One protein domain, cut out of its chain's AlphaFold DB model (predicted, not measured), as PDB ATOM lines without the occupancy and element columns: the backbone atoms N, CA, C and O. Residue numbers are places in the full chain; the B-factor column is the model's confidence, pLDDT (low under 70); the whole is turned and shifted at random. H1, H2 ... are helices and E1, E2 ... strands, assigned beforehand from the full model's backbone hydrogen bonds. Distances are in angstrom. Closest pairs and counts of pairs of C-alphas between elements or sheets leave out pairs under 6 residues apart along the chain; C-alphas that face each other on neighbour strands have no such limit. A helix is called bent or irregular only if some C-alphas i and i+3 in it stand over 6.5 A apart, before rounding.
ATOM      1  N   LYS A   5      -1.534 -19.773 -32.932       85.25
ATOM      2  CA  LYS A   5      -2.861 -19.194 -33.207       85.25
ATOM      3  C   LYS A   5      -3.698 -18.971 -31.948       85.25
ATOM      4  O   LYS A   5      -4.531 -18.071 -31.910       85.25
ATOM      5  N   HIS A   6      -3.478 -19.785 -30.920       88.44
ATOM      6  CA  HIS A   6      -4.177 -19.674 -29.642       88.44
ATOM      7  C   HIS A   6      -3.490 -18.681 -28.694       88.44
ATOM      8  O   HIS A   6      -4.143 -18.084 -27.840       88.44
ATOM      9  N   VAL A   7      -2.179 -18.475 -28.850       91.94
ATOM     10  CA  VAL A   7      -1.409 -17.499 -28.064       91.94
ATOM     11  C   VAL A   7      -1.584 -16.088 -28.626       91.94
ATOM     12  O   VAL A   7      -1.917 -15.153 -27.892       91.94
ATOM     13  N   PHE A   8      -1.366 -15.932 -29.932       95.44
ATOM     14  CA  PHE A   8      -1.317 -14.647 -30.616       95.44
ATOM     15  C   PHE A   8      -2.673 -14.276 -31.206       95.44
ATOM     16  O   PHE A   8      -2.879 -14.287 -32.418       95.44
ATOM     17  N   THR A   9      -3.597 -13.922 -30.313       96.12
ATOM     18  CA  THR A   9      -4.915 -13.386 -30.666       96.12
ATOM     19  C   THR A   9      -4.968 -11.877 -30.456       96.12
ATOM     20  O   THR A   9      -4.201 -11.309 -29.672       96.12
ATOM     21  N   GLU A  10      -5.927 -11.230 -31.114       96.25
ATOM     22  CA  GLU A  10      -6.258  -9.821 -30.895       96.25
ATOM     23  C   GLU A  10      -6.508  -9.503 -29.417       96.25
ATOM     24  O   GLU A  10      -5.934  -8.565 -28.868       96.25
ATOM     25  N   THR A  11      -7.294 -10.340 -28.737       96.31
ATOM     26  CA  THR A  11      -7.634 -10.153 -27.323       96.31
ATOM     27  C   THR A  11      -6.408 -10.255 -26.417       96.31
ATOM     28  O   THR A  11      -6.240  -9.440 -25.503       96.31
ATOM     29  N   THR A  12      -5.524 -11.230 -26.662       96.31
ATOM     30  CA  THR A  12      -4.277 -11.368 -25.896       96.31
ATOM     31  C   THR A  12      -3.367 -10.159 -26.135       96.31
ATOM     32  O   THR A  12      -2.784  -9.642 -25.181       96.31
ATOM     33  N   LEU A  13      -3.287  -9.669 -27.378       97.19
ATOM     34  CA  LEU A  13      -2.451  -8.527 -27.754       97.19
ATOM     35  C   LEU A  13      -2.948  -7.233 -27.103       97.19
ATOM     36  O   LEU A  13      -2.158  -6.508 -26.502       97.19
ATOM     37  N   ASP A  14      -4.256  -6.977 -27.126       97.06
ATOM     38  CA  ASP A  14      -4.858  -5.790 -26.506       97.06
ATOM     39  C   ASP A  14      -4.738  -5.813 -24.974       97.06
ATOM     40  O   ASP A  14      -4.505  -4.782 -24.324       97.06
ATOM     41  N   THR A  15      -4.823  -7.005 -24.378       97.56
ATOM     42  CA  THR A  15      -4.581  -7.199 -22.944       97.56
ATOM     43  C   THR A  15      -3.116  -6.926 -22.593       97.56
ATOM     44  O   THR A  15      -2.833  -6.210 -21.625       97.56
ATOM     45  N   ALA A  16      -2.176  -7.446 -23.390       97.94
ATOM     46  CA  ALA A  16      -0.748  -7.191 -23.230       97.94
ATOM     47  C   ALA A  16      -0.418  -5.700 -23.413       97.94
ATOM     48  O   ALA A  16       0.327  -5.137 -22.609       97.94
ATOM     49  N   TYR A  17      -1.037  -5.035 -24.389       98.19
ATOM     50  CA  TYR A  17      -0.889  -3.600 -24.632       98.19
ATOM     51  C   TYR A  17      -1.388  -2.755 -23.462       98.19
ATOM     52  O   TYR A  17      -0.684  -1.861 -22.981       98.19
ATOM     53  N   SER A  18      -2.561  -3.088 -22.925       97.88
ATOM     54  CA  SER A  18      -3.115  -2.428 -21.740       97.88
ATOM     55  C   SER A  18      -2.211  -2.588 -20.516       97.88
ATOM     56  O   SER A  18      -2.036  -1.645 -19.738       97.88
ATOM     57  N   TRP A  19      -1.614  -3.769 -20.335       98.00
ATOM     58  CA  TRP A  19      -0.614  -4.008 -19.294       98.00
ATOM     59  C   TRP A  19       0.648  -3.163 -19.519       98.00
ATOM     60  O   TRP A  19       1.095  -2.490 -18.589       98.00
ATOM     61  N   LEU A  20       1.178  -3.128 -20.743       98.00
ATOM     62  CA  LEU A  20       2.397  -2.390 -21.073       98.00
ATOM     63  C   LEU A  20       2.226  -0.884 -20.850       98.00
ATOM     64  O   LEU A  20       3.086  -0.251 -20.237       98.00
ATOM     65  N   CYS A  21       1.089  -0.319 -21.266       97.38
ATOM     66  CA  CYS A  21       0.766   1.093 -21.052       97.38
ATOM     67  C   CYS A  21       0.738   1.469 -19.566       97.38
ATOM     68  O   CYS A  21       1.096   2.588 -19.201       97.38
ATOM     69  N   LYS A  22       0.311   0.546 -18.694       97.38
ATOM     70  CA  LYS A  22       0.363   0.743 -17.240       97.38
ATOM     71  C   LYS A  22       1.800   0.639 -16.728       97.38
ATOM     72  O   LYS A  22       2.224   1.510 -15.977       97.38
ATOM     73  N   GLN A  23       2.543  -0.375 -17.171       96.56
ATOM     74  CA  GLN A  23       3.907  -0.641 -16.713       96.56
ATOM     75  C   GLN A  23       4.895   0.469 -17.099       96.56
ATOM     76  O   GLN A  23       5.785   0.800 -16.322       96.56
ATOM     77  N   ARG A  24       4.734   1.058 -18.289       95.69
ATOM     78  CA  ARG A  24       5.637   2.077 -18.843       95.69
ATOM     79  C   ARG A  24       5.056   3.494 -18.823       95.69
ATOM     80  O   ARG A  24       5.526   4.359 -19.551       95.69
ATOM     81  N   ARG A  25       4.040   3.763 -17.991       96.00
ATOM     82  CA  ARG A  25       3.362   5.075 -17.951       96.00
ATOM     83  C   ARG A  25       4.302   6.241 -17.635       96.00
ATOM     84  O   ARG A  25       4.104   7.326 -18.164       96.00
ATOM     85  N   ASN A  26       5.299   6.005 -16.785       94.56
ATOM     86  CA  ASN A  26       6.210   7.037 -16.283       94.56
ATOM     87  C   ASN A  26       7.565   7.032 -17.011       94.56
ATOM     88  O   ASN A  26       8.550   7.535 -16.481       94.56
ATOM     89  N   PHE A  27       7.645   6.404 -18.187       93.25
ATOM     90  CA  PHE A  27       8.877   6.388 -18.972       93.25
ATOM     91  C   PHE A  27       9.173   7.784 -19.546       93.25
ATOM     92  O   PHE A  27       8.240   8.545 -19.811       93.25
ATOM     93  N   PRO A  28      10.453   8.136 -19.756       92.19
ATOM     94  CA  PRO A  28      10.826   9.445 -20.286       92.19
ATOM     95  C   PRO A  28      10.304   9.631 -21.716       92.19
ATOM     96  O   PRO A  28      10.056   8.654 -22.418       92.19
ATOM     97  N   ALA A  29      10.147  10.879 -22.166       91.88
ATOM     98  CA  ALA A  29       9.533  11.208 -23.460       91.88
ATOM     99  C   ALA A  29      10.248  10.591 -24.678       91.88
ATOM    100  O   ALA A  29       9.620  10.342 -25.701       91.88
ATOM    101  N   ASN A  30      11.548  10.309 -24.564       90.62
ATOM    102  CA  ASN A  30      12.351   9.667 -25.605       90.62
ATOM    103  C   ASN A  30      12.266   8.128 -25.600       90.62
ATOM    104  O   ASN A  30      12.941   7.483 -26.398       90.62
ATOM    105  N   ALA A  31      11.478   7.522 -24.709       93.81
ATOM    106  CA  ALA A  31      11.296   6.080 -24.686       93.81
ATOM    107  C   ALA A  31      10.428   5.584 -25.853       93.81
ATOM    108  O   ALA A  31       9.427   6.196 -26.230       93.81
ATOM    109  N   ASP A  32      10.763   4.401 -26.361       95.12
ATOM    110  CA  ASP A  32      10.110   3.763 -27.508       95.12
ATOM    111  C   ASP A  32       8.608   3.468 -27.306       95.12
ATOM    112  O   ASP A  32       7.850   3.363 -28.273       95.12
ATOM    113  N   ILE A  33       8.146   3.389 -26.051       96.44
ATOM    114  CA  ILE A  33       6.733   3.185 -25.710       96.44
ATOM    115  C   ILE A  33       5.835   4.278 -26.291       96.44
ATOM    116  O   ILE A  33       4.698   3.999 -26.669       96.44
ATOM    117  N   TRP A  34       6.318   5.516 -26.383       96.88
ATOM    118  CA  TRP A  34       5.508   6.625 -26.881       96.88
ATOM    119  C   TRP A  34       5.277   6.512 -28.385       96.88
ATOM    120  O   TRP A  34       4.142   6.670 -28.834       96.88
ATOM    121  N   HIS A  35       6.311   6.121 -29.136       96.62
ATOM    122  CA  HIS A  35       6.192   5.792 -30.555       96.62
ATOM    123  C   HIS A  35       5.217   4.626 -30.769       96.62
ATOM    124  O   HIS A  35       4.300   4.726 -31.582       96.62
ATOM    125  N   LEU A  36       5.353   3.551 -29.983       97.12
ATOM    126  CA  LEU A  36       4.442   2.407 -30.043       97.12
ATOM    127  C   LEU A  36       2.982   2.822 -29.801       97.12
ATOM    128  O   LEU A  36       2.100   2.425 -30.553       97.12
ATOM    129  N   ARG A  37       2.720   3.625 -28.765       97.25
ATOM    130  CA  ARG A  37       1.361   4.076 -28.426       97.25
ATOM    131  C   ARG A  37       0.760   4.971 -29.501       97.25
ATOM    132  O   ARG A  37      -0.428   4.850 -29.788       97.25
ATOM    133  N   PHE A  38       1.561   5.861 -30.077       97.12
ATOM    134  CA  PHE A  38       1.112   6.761 -31.133       97.12
ATOM    135  C   PHE A  38       0.769   5.992 -32.420       97.12
ATOM    136  O   PHE A  38      -0.298   6.186 -32.998       97.12
ATOM    137  N   HIS A  39       1.619   5.042 -32.816       97.25
ATOM    138  CA  HIS A  39       1.442   4.227 -34.024       97.25
ATOM    139  C   HIS A  39       0.706   2.900 -33.782       97.25
ATOM    140  O   HIS A  39       0.735   2.012 -34.634       97.25
ATOM    141  N   TRP A  40       0.027   2.747 -32.637       96.88
ATOM    142  CA  TRP A  40      -0.530   1.458 -32.216       96.88
ATOM    143  C   TRP A  40      -1.489   0.854 -33.244       96.88
ATOM    144  O   TRP A  40      -1.436  -0.344 -33.496       96.88
ATOM    145  N   HIS A  41      -2.326   1.681 -33.871       94.25
ATOM    146  CA  HIS A  41      -3.299   1.228 -34.865       94.25
ATOM    147  C   HIS A  41      -2.648   0.500 -36.056       94.25
ATOM    148  O   HIS A  41      -3.186  -0.507 -36.509       94.25
ATOM    149  N   THR A  42      -1.479   0.958 -36.515       95.62
ATOM    150  CA  THR A  42      -0.713   0.320 -37.598       95.62
ATOM    151  C   THR A  42       0.082  -0.875 -37.076       95.62
ATOM    152  O   THR A  42      -0.060  -1.988 -37.582       95.62
ATOM    153  N   ILE A  43       0.855  -0.669 -36.003       96.44
ATOM    154  CA  ILE A  43       1.767  -1.679 -35.439       96.44
ATOM    155  C   ILE A  43       1.004  -2.930 -34.989       96.44
ATOM    156  O   ILE A  43       1.482  -4.045 -35.183       96.44
ATOM    157  N   ARG A  44      -0.198  -2.774 -34.416       96.25
ATOM    158  CA  ARG A  44      -1.022  -3.889 -33.923       96.25
ATOM    159  C   ARG A  44      -1.277  -4.937 -35.008       96.25
ATOM    160  O   ARG A  44      -1.128  -6.129 -34.745       96.25
ATOM    161  N   GLY A  45      -1.670  -4.499 -36.206       95.69
ATOM    162  CA  GLY A  45      -1.982  -5.395 -37.321       95.69
ATOM    163  C   GLY A  45      -0.745  -6.127 -37.834       95.69
ATOM    164  O   GLY A  45      -0.760  -7.350 -37.973       95.69
ATOM    165  N   GLU A  46       0.344  -5.390 -38.051       95.50
ATOM    166  CA  GLU A  46       1.622  -5.937 -38.525       95.50
ATOM    167  C   GLU A  46       2.225  -6.938 -37.529       95.50
ATOM    168  O   GLU A  46       2.652  -8.031 -37.915       95.50
ATOM    169  N   MET A  47       2.195  -6.615 -36.232       95.38
ATOM    170  CA  MET A  47       2.650  -7.523 -35.177       95.38
ATOM    171  C   MET A  47       1.840  -8.816 -35.174       95.38
ATOM    172  O   MET A  47       2.409  -9.902 -35.161       95.38
ATOM    173  N   LEU A  48       0.509  -8.732 -35.218       95.69
ATOM    174  CA  LEU A  48      -0.324  -9.931 -35.179       95.69
ATOM    175  C   LEU A  48      -0.073 -10.842 -36.389       95.69
ATOM    176  O   LEU A  48      -0.025 -12.064 -36.240       95.69
ATOM    177  N   GLN A  49       0.120 -10.257 -37.574       94.94
ATOM    178  CA  GLN A  49       0.440 -11.007 -38.787       94.94
ATOM    179  C   GLN A  49       1.809 -11.688 -38.703       94.94
ATOM    180  O   GLN A  49       1.905 -12.884 -38.977       94.94
ATOM    181  N   THR A  50       2.857 -10.958 -38.313       95.81
ATOM    182  CA  THR A  50       4.223 -11.505 -38.206       95.81
ATOM    183  C   THR A  50       4.320 -12.595 -37.139       95.81
ATOM    184  O   THR A  50       4.920 -13.640 -37.382       95.81
ATOM    185  N   LEU A  51       3.650 -12.418 -35.995       95.62
ATOM    186  CA  LEU A  51       3.589 -13.417 -34.926       95.62
ATOM    187  C   LEU A  51       2.891 -14.708 -35.369       95.62
ATOM    188  O   LEU A  51       3.399 -15.800 -35.122       95.62
ATOM    189  N   ASN A  52       1.751 -14.603 -36.059       94.38
ATOM    190  CA  ASN A  52       1.018 -15.778 -36.538       94.38
ATOM    191  C   ASN A  52       1.735 -16.507 -37.685       94.38
ATOM    192  O   ASN A  52       1.568 -17.719 -37.828       94.38
ATOM    193  N   LYS A  53       2.546 -15.793 -38.473       94.62
ATOM    194  CA  LYS A  53       3.445 -16.389 -39.474       94.62
ATOM    195  C   LYS A  53       4.718 -16.987 -38.877       94.62
ATOM    196  O   LYS A  53       5.393 -17.731 -39.571       94.62
ATOM    197  N   GLN A  54       5.002 -16.716 -37.600       92.69
ATOM    198  CA  GLN A  54       6.244 -17.096 -36.917       92.69
ATOM    199  C   GLN A  54       7.498 -16.410 -37.493       92.69
ATOM    200  O   GLN A  54       8.606 -16.909 -37.330       92.69
ATOM    201  N   ASP A  55       7.323 -15.228 -38.092       95.38
ATOM    202  CA  ASP A  55       8.395 -14.420 -38.697       95.38
ATOM    203  C   ASP A  55       8.863 -13.268 -37.782       95.38
ATOM    204  O   ASP A  55       9.730 -12.472 -38.143       95.38
ATOM    205  N   TYR A  56       8.275 -13.134 -36.588       95.62
ATOM    206  CA  TYR A  56       8.659 -12.094 -35.633       95.62
ATOM    207  C   TYR A  56      10.054 -12.365 -35.053       95.62
ATOM    208  O   TYR A  56      10.294 -13.414 -34.454       95.62
ATOM    209  N   THR A  57      10.955 -11.388 -35.167       95.50
ATOM    210  CA  THR A  57      12.317 -11.458 -34.617       95.50
ATOM    211  C   THR A  57      12.488 -10.438 -33.498       95.50
ATOM    212  O   THR A  57      12.203  -9.257 -33.682       95.50
ATOM    213  N   PHE A  58      12.980 -10.894 -32.345       96.19
ATOM    214  CA  PHE A  58      13.278 -10.027 -31.207       96.19
ATOM    215  C   PHE A  58      14.407  -9.044 -31.526       96.19
ATOM    216  O   PHE A  58      15.414  -9.420 -32.130       96.19
ATOM    217  N   MET A  59      14.265  -7.799 -31.069       94.88
ATOM    218  CA  MET A  59      15.338  -6.814 -31.179       94.88
ATOM    219  C   MET A  59      16.419  -7.043 -30.110       94.88
ATOM    220  O   MET A  59      16.142  -7.621 -29.052       94.88
ATOM    221  N   PRO A  60      17.660  -6.572 -30.349       95.31
ATOM    222  CA  PRO A  60      18.694  -6.561 -29.325       95.31
ATOM    223  C   PRO A  60      18.222  -5.860 -28.047       95.31
ATOM    224  O   PRO A  60      17.566  -4.819 -28.089       95.31
ATOM    225  N   LEU A  61      18.579  -6.438 -26.903       94.88
ATOM    226  CA  LEU A  61      18.205  -5.918 -25.595       94.88
ATOM    227  C   LEU A  61      18.939  -4.602 -25.311       94.88
ATOM    228  O   LEU A  61      20.168  -4.552 -25.371       94.88
ATOM    229  N   SER A  62      18.200  -3.553 -24.954       93.12
ATOM    230  CA  SER A  62      18.794  -2.262 -24.611       93.12
ATOM    231  C   SER A  62      19.392  -2.297 -23.211       93.12
ATOM    232  O   SER A  62      18.799  -2.851 -22.286       93.12
ATOM    233  N   VAL A  63      20.546  -1.659 -23.037       94.00
ATOM    234  CA  VAL A  63      21.196  -1.490 -21.734       94.00
ATOM    235  C   VAL A  63      21.065  -0.031 -21.317       94.00
ATOM    236  O   VAL A  63      21.448   0.866 -22.063       94.00
ATOM    237  N   ILE A  64      20.495   0.209 -20.140       90.00
ATOM    238  CA  ILE A  64      20.286   1.544 -19.581       90.00
ATOM    239  C   ILE A  64      21.036   1.631 -18.261       90.00
ATOM    240  O   ILE A  64      20.720   0.906 -17.321       90.00
ATOM    241  N   THR A  65      21.985   2.554 -18.174       92.00
ATOM    242  CA  THR A  65      22.671   2.869 -16.919       92.00
ATOM    243  C   THR A  65      21.932   4.001 -16.218       92.00
ATOM    244  O   THR A  65      21.736   5.078 -16.785       92.00
ATOM    245  N   LYS A  66      21.480   3.751 -14.991       87.38
ATOM    246  CA  LYS A  66      20.860   4.758 -14.129       87.38
ATOM    247  C   LYS A  66      21.909   5.716 -13.559       87.38
ATOM    248  O   LYS A  66      23.107   5.449 -13.583       87.38
ATOM    249  N   ALA A  67      21.438   6.824 -12.988       88.94
ATOM    250  CA  ALA A  67      22.292   7.817 -12.335       88.94
ATOM    251  C   ALA A  67      23.059   7.269 -11.113       88.94
ATOM    252  O   ALA A  67      24.115   7.795 -10.779       88.94
ATOM    253  N   ASP A  68      22.549   6.218 -10.464       91.88
ATOM    254  CA  ASP A  68      23.200   5.519  -9.346       91.88
ATOM    255  C   ASP A  68      24.229   4.461  -9.798       91.88
ATOM    256  O   ASP A  68      24.839   3.797  -8.962       91.88
ATOM    257  N   GLY A  69      24.441   4.307 -11.110       92.19
ATOM    258  CA  GLY A  69      25.335   3.308 -11.694       92.19
ATOM    259  C   GLY A  69      24.699   1.927 -11.885       92.19
ATOM    260  O   GLY A  69      25.335   1.050 -12.474       92.19
ATOM    261  N   GLU A  70      23.451   1.713 -11.453       93.88
ATOM    262  CA  GLU A  70      22.746   0.457 -11.698       93.88
ATOM    263  C   GLU A  70      22.482   0.285 -13.199       93.88
ATOM    264  O   GLU A  70      22.018   1.194 -13.892       93.88
ATOM    265  N   THR A  71      22.763  -0.911 -13.711       93.62
ATOM    266  CA  THR A  71      22.518  -1.258 -15.110       93.62
ATOM    267  C   THR A  71      21.221  -2.045 -15.233       93.62
ATOM    268  O   THR A  71      21.047  -3.086 -14.605       93.62
ATOM    269  N   LEU A  72      20.313  -1.560 -16.076       91.31
ATOM    270  CA  LEU A  72      19.059  -2.218 -16.414       91.31
ATOM    271  C   LEU A  72      19.096  -2.741 -17.845       91.31
ATOM    272  O   LEU A  72      19.402  -2.009 -18.784       91.31
ATOM    273  N   HIS A  73      18.674  -3.987 -18.012       93.12
ATOM    274  CA  HIS A  73      18.413  -4.569 -19.319       93.12
ATOM    275  C   HIS A  73      16.932  -4.424 -19.663       93.12
ATOM    276  O   HIS A  73      16.061  -4.923 -18.946       93.12
ATOM    277  N   LEU A  74      16.638  -3.726 -20.754       94.06
ATOM    278  CA  LEU A  74      15.290  -3.342 -21.134       94.06
ATOM    279  C   LEU A  74      14.945  -3.861 -22.530       94.06
ATOM    280  O   LEU A  74      15.552  -3.472 -23.525       94.06
ATOM    281  N   TRP A  75      13.905  -4.692 -22.601       96.56
ATOM    282  CA  TRP A  75      13.287  -5.093 -23.864       96.56
ATOM    283  C   TRP A  75      12.617  -3.907 -24.547       96.56
ATOM    284  O   TRP A  75      12.032  -3.049 -23.873       96.56
ATOM    285  N   SER A  76      12.602  -3.900 -25.878       96.56
ATOM    286  CA  SER A  76      11.747  -2.968 -26.611       96.56
ATOM    287  C   SER A  76      10.281  -3.121 -26.181       96.56
ATOM    288  O   SER A  76       9.853  -4.129 -25.610       96.56
ATOM    289  N   SER A  77       9.492  -2.085 -26.412       97.12
ATOM    290  CA  SER A  77       8.062  -2.057 -26.132       97.12
ATOM    291  C   SER A  77       7.327  -3.149 -26.907       97.12
ATOM    292  O   SER A  77       6.470  -3.804 -26.323       97.12
ATOM    293  N   GLN A  78       7.692  -3.392 -28.171       97.00
ATOM    294  CA  GLN A  78       7.103  -4.471 -28.974       97.00
ATOM    295  C   GLN A  78       7.470  -5.851 -28.417       97.00
ATOM    296  O   GLN A  78       6.582  -6.657 -28.151       97.00
ATOM    297  N   ASP A  79       8.748  -6.090 -28.121       97.50
ATOM    298  CA  ASP A  79       9.205  -7.370 -27.567       97.50
ATOM    299  C   ASP A  79       8.561  -7.666 -26.212       97.50
ATOM    300  O   ASP A  79       8.154  -8.793 -25.928       97.50
ATOM    301  N   ALA A  80       8.396  -6.636 -25.378       97.69
ATOM    302  CA  ALA A  80       7.703  -6.760 -24.106       97.69
ATOM    303  C   ALA A  80       6.228  -7.172 -24.270       97.69
ATOM    304  O   ALA A  80       5.713  -7.877 -23.401       97.69
ATOM    305  N   LEU A  81       5.549  -6.784 -25.361       97.31
ATOM    306  CA  LEU A  81       4.207  -7.295 -25.676       97.31
ATOM    307  C   LEU A  81       4.257  -8.784 -25.986       97.31
ATOM    308  O   LEU A  81       3.501  -9.545 -25.387       97.31
ATOM    309  N   VAL A  82       5.163  -9.206 -26.869       96.88
ATOM    310  CA  VAL A  82       5.281 -10.612 -27.279       96.88
ATOM    311  C   VAL A  82       5.576 -11.502 -26.073       96.88
ATOM    312  O   VAL A  82       4.868 -12.482 -25.831       96.88
ATOM    313  N   LEU A  83       6.552 -11.112 -25.247       96.75
ATOM    314  CA  LEU A  83       6.874 -11.805 -23.997       96.75
ATOM    315  C   LEU A  83       5.675 -11.850 -23.050       96.75
ATOM    316  O   LEU A  83       5.430 -12.873 -22.406       96.75
ATOM    317  N   LYS A  84       4.894 -10.767 -22.972       97.25
ATOM    318  CA  LYS A  84       3.699 -10.731 -22.132       97.25
ATOM    319  C   LYS A  84       2.612 -11.680 -22.633       97.25
ATOM    320  O   LYS A  84       2.017 -12.374 -21.810       97.25
ATOM    321  N   MET A  85       2.360 -11.721 -23.941       96.44
ATOM    322  CA  MET A  85       1.382 -12.627 -24.549       96.44
ATOM    323  C   MET A  85       1.759 -14.086 -24.298       96.44
ATOM    324  O   MET A  85       0.925 -14.866 -23.841       96.44
ATOM    325  N   LEU A  86       3.035 -14.431 -24.500       94.50
ATOM    326  CA  LEU A  86       3.562 -15.755 -24.182       94.50
ATOM    327  C   LEU A  86       3.345 -16.083 -22.704       94.50
ATOM    328  O   LEU A  86       2.708 -17.085 -22.388       94.50
ATOM    329  N   ALA A  87       3.776 -15.201 -21.796       93.00
ATOM    330  CA  ALA A  87       3.636 -15.396 -20.354       93.00
ATOM    331  C   ALA A  87       2.178 -15.568 -19.891       93.00
ATOM    332  O   ALA A  87       1.939 -16.215 -18.876       93.00
ATOM    333  N   MET A  88       1.202 -15.004 -20.607       92.19
ATOM    334  CA  MET A  88      -0.223 -15.210 -20.324       92.19
ATOM    335  C   MET A  88      -0.732 -16.587 -20.763       92.19
ATOM    336  O   MET A  88      -1.658 -17.102 -20.142       92.19
ATOM    337  N   ALA A  89      -0.135 -17.188 -21.793       90.88
ATOM    338  CA  ALA A  89      -0.506 -18.517 -22.274       90.88
ATOM    339  C   ALA A  89       0.168 -19.655 -21.486       90.88
ATOM    340  O   ALA A  89      -0.394 -20.745 -21.372       90.88
ATOM    341  N   LEU A  90       1.352 -19.407 -20.908       87.06
ATOM    342  CA  LEU A  90       2.121 -20.430 -20.190       87.06
ATOM    343  C   LEU A  90       1.362 -21.117 -19.037       87.06
ATOM    344  O   LEU A  90       1.467 -22.339 -18.945       87.06
ATOM    345  N   PRO A  91       0.582 -20.426 -18.179       84.75
ATOM    346  CA  PRO A  91      -0.104 -21.077 -17.061       84.75
ATOM    347  C   PRO A  91      -1.113 -22.148 -17.484       84.75
ATOM    348  O   PRO A  91      -1.315 -23.103 -16.748       84.75
ATOM    349  N   ALA A  92      -1.742 -22.008 -18.654       81.81
ATOM    350  CA  ALA A  92      -2.653 -23.026 -19.177       81.81
ATOM    351  C   ALA A  92      -1.902 -24.204 -19.820       81.81
ATOM    352  O   ALA A  92      -2.415 -25.318 -19.866       81.81
ATOM    353  N   ALA A  93      -0.689 -23.962 -20.323       83.81
ATOM    354  CA  ALA A  93       0.130 -24.981 -20.974       83.81
ATOM    355  C   ALA A  93       0.984 -25.800 -19.999       83.81
ATOM    356  O   ALA A  93       1.384 -26.914 -20.333       83.81
ATOM    357  N   PHE A  94       1.270 -25.263 -18.811       81.69
ATOM    358  CA  PHE A  94       2.078 -25.925 -17.796       81.69
ATOM    359  C   PHE A  94       1.265 -26.208 -16.536       81.69
ATOM    360  O   PHE A  94       0.615 -25.321 -15.990       81.69
TER     361      PHE A  94
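This is residues 5 to 94 of the 124 residues of an uncharacterized protein of Paraglaciecola sp. MB-3u-78 (UniProt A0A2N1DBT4). Two helices packed on each other at a steep angle, H1 and H4, make the core; H2 packs on the beginning of H4, and H3 turns off sharply from H2. A small two-stranded hairpin, E1 and E2, lies away from the helices and makes one end of the longest axis. The printed part has 90 residues, mostly helix, in the order H1, H2, H3, E1, E2, H4. It is compact, with a radius of gyration of the C-alphas of 14.0 A and spans of 43 by 32 by 24 A.

H1, residues 10 to 23, and H4, residues 77 to 93, touch at a steep tilt of 61 degrees, opposite ways; their closest C-alphas, Ala 16 and Leu 81, are 5.5 A apart. H2, residues 32 to 38, touches residues 77 to 78 of H4 alone, about perpendicular at 88 degrees, with the C-alphas of Ile 33 and Ser 77 closest at 5.4 A. H3, residues 40 to 53, only just touches H1, with 3 pairs of C-alphas within 8 A, through its residues 44 to 48 and residues 10 to 13 of H1; Glu 10 and Leu 48 have the closest C-alphas, 7.3 A apart. H3 and H4 are near each other. E1, residues 62 to 65, and E2, residues 71 to 74, form an antiparallel hairpin, with N 64 and O 72 within hydrogen-bond range at 2.8 A; both are apart from H1 and H2. Every O i to N i+4 pair is within range in H1 and H2, 9 of 10 in H3 and 11 of 13 in H4.

H1 begins at C-alpha 10 (-6.258, -9.821, -30.895) and is 19.7 A long, as is H3; H2 measures 10.2 A, E1 10.0 A and E2 9.6 A. H4, 24.8 A, ends at C-alpha 93 (0.130, -24.981, -20.974) and is only just irregular: C-alphas 88 and 91 are 6.7 A apart.

The two C-alphas farthest apart, those of Lys 5 and Asp 68, are 43.1 A apart. The printed part has no cut and no long link. Its mean pLDDT is 94.3, and no printed residue is under 70.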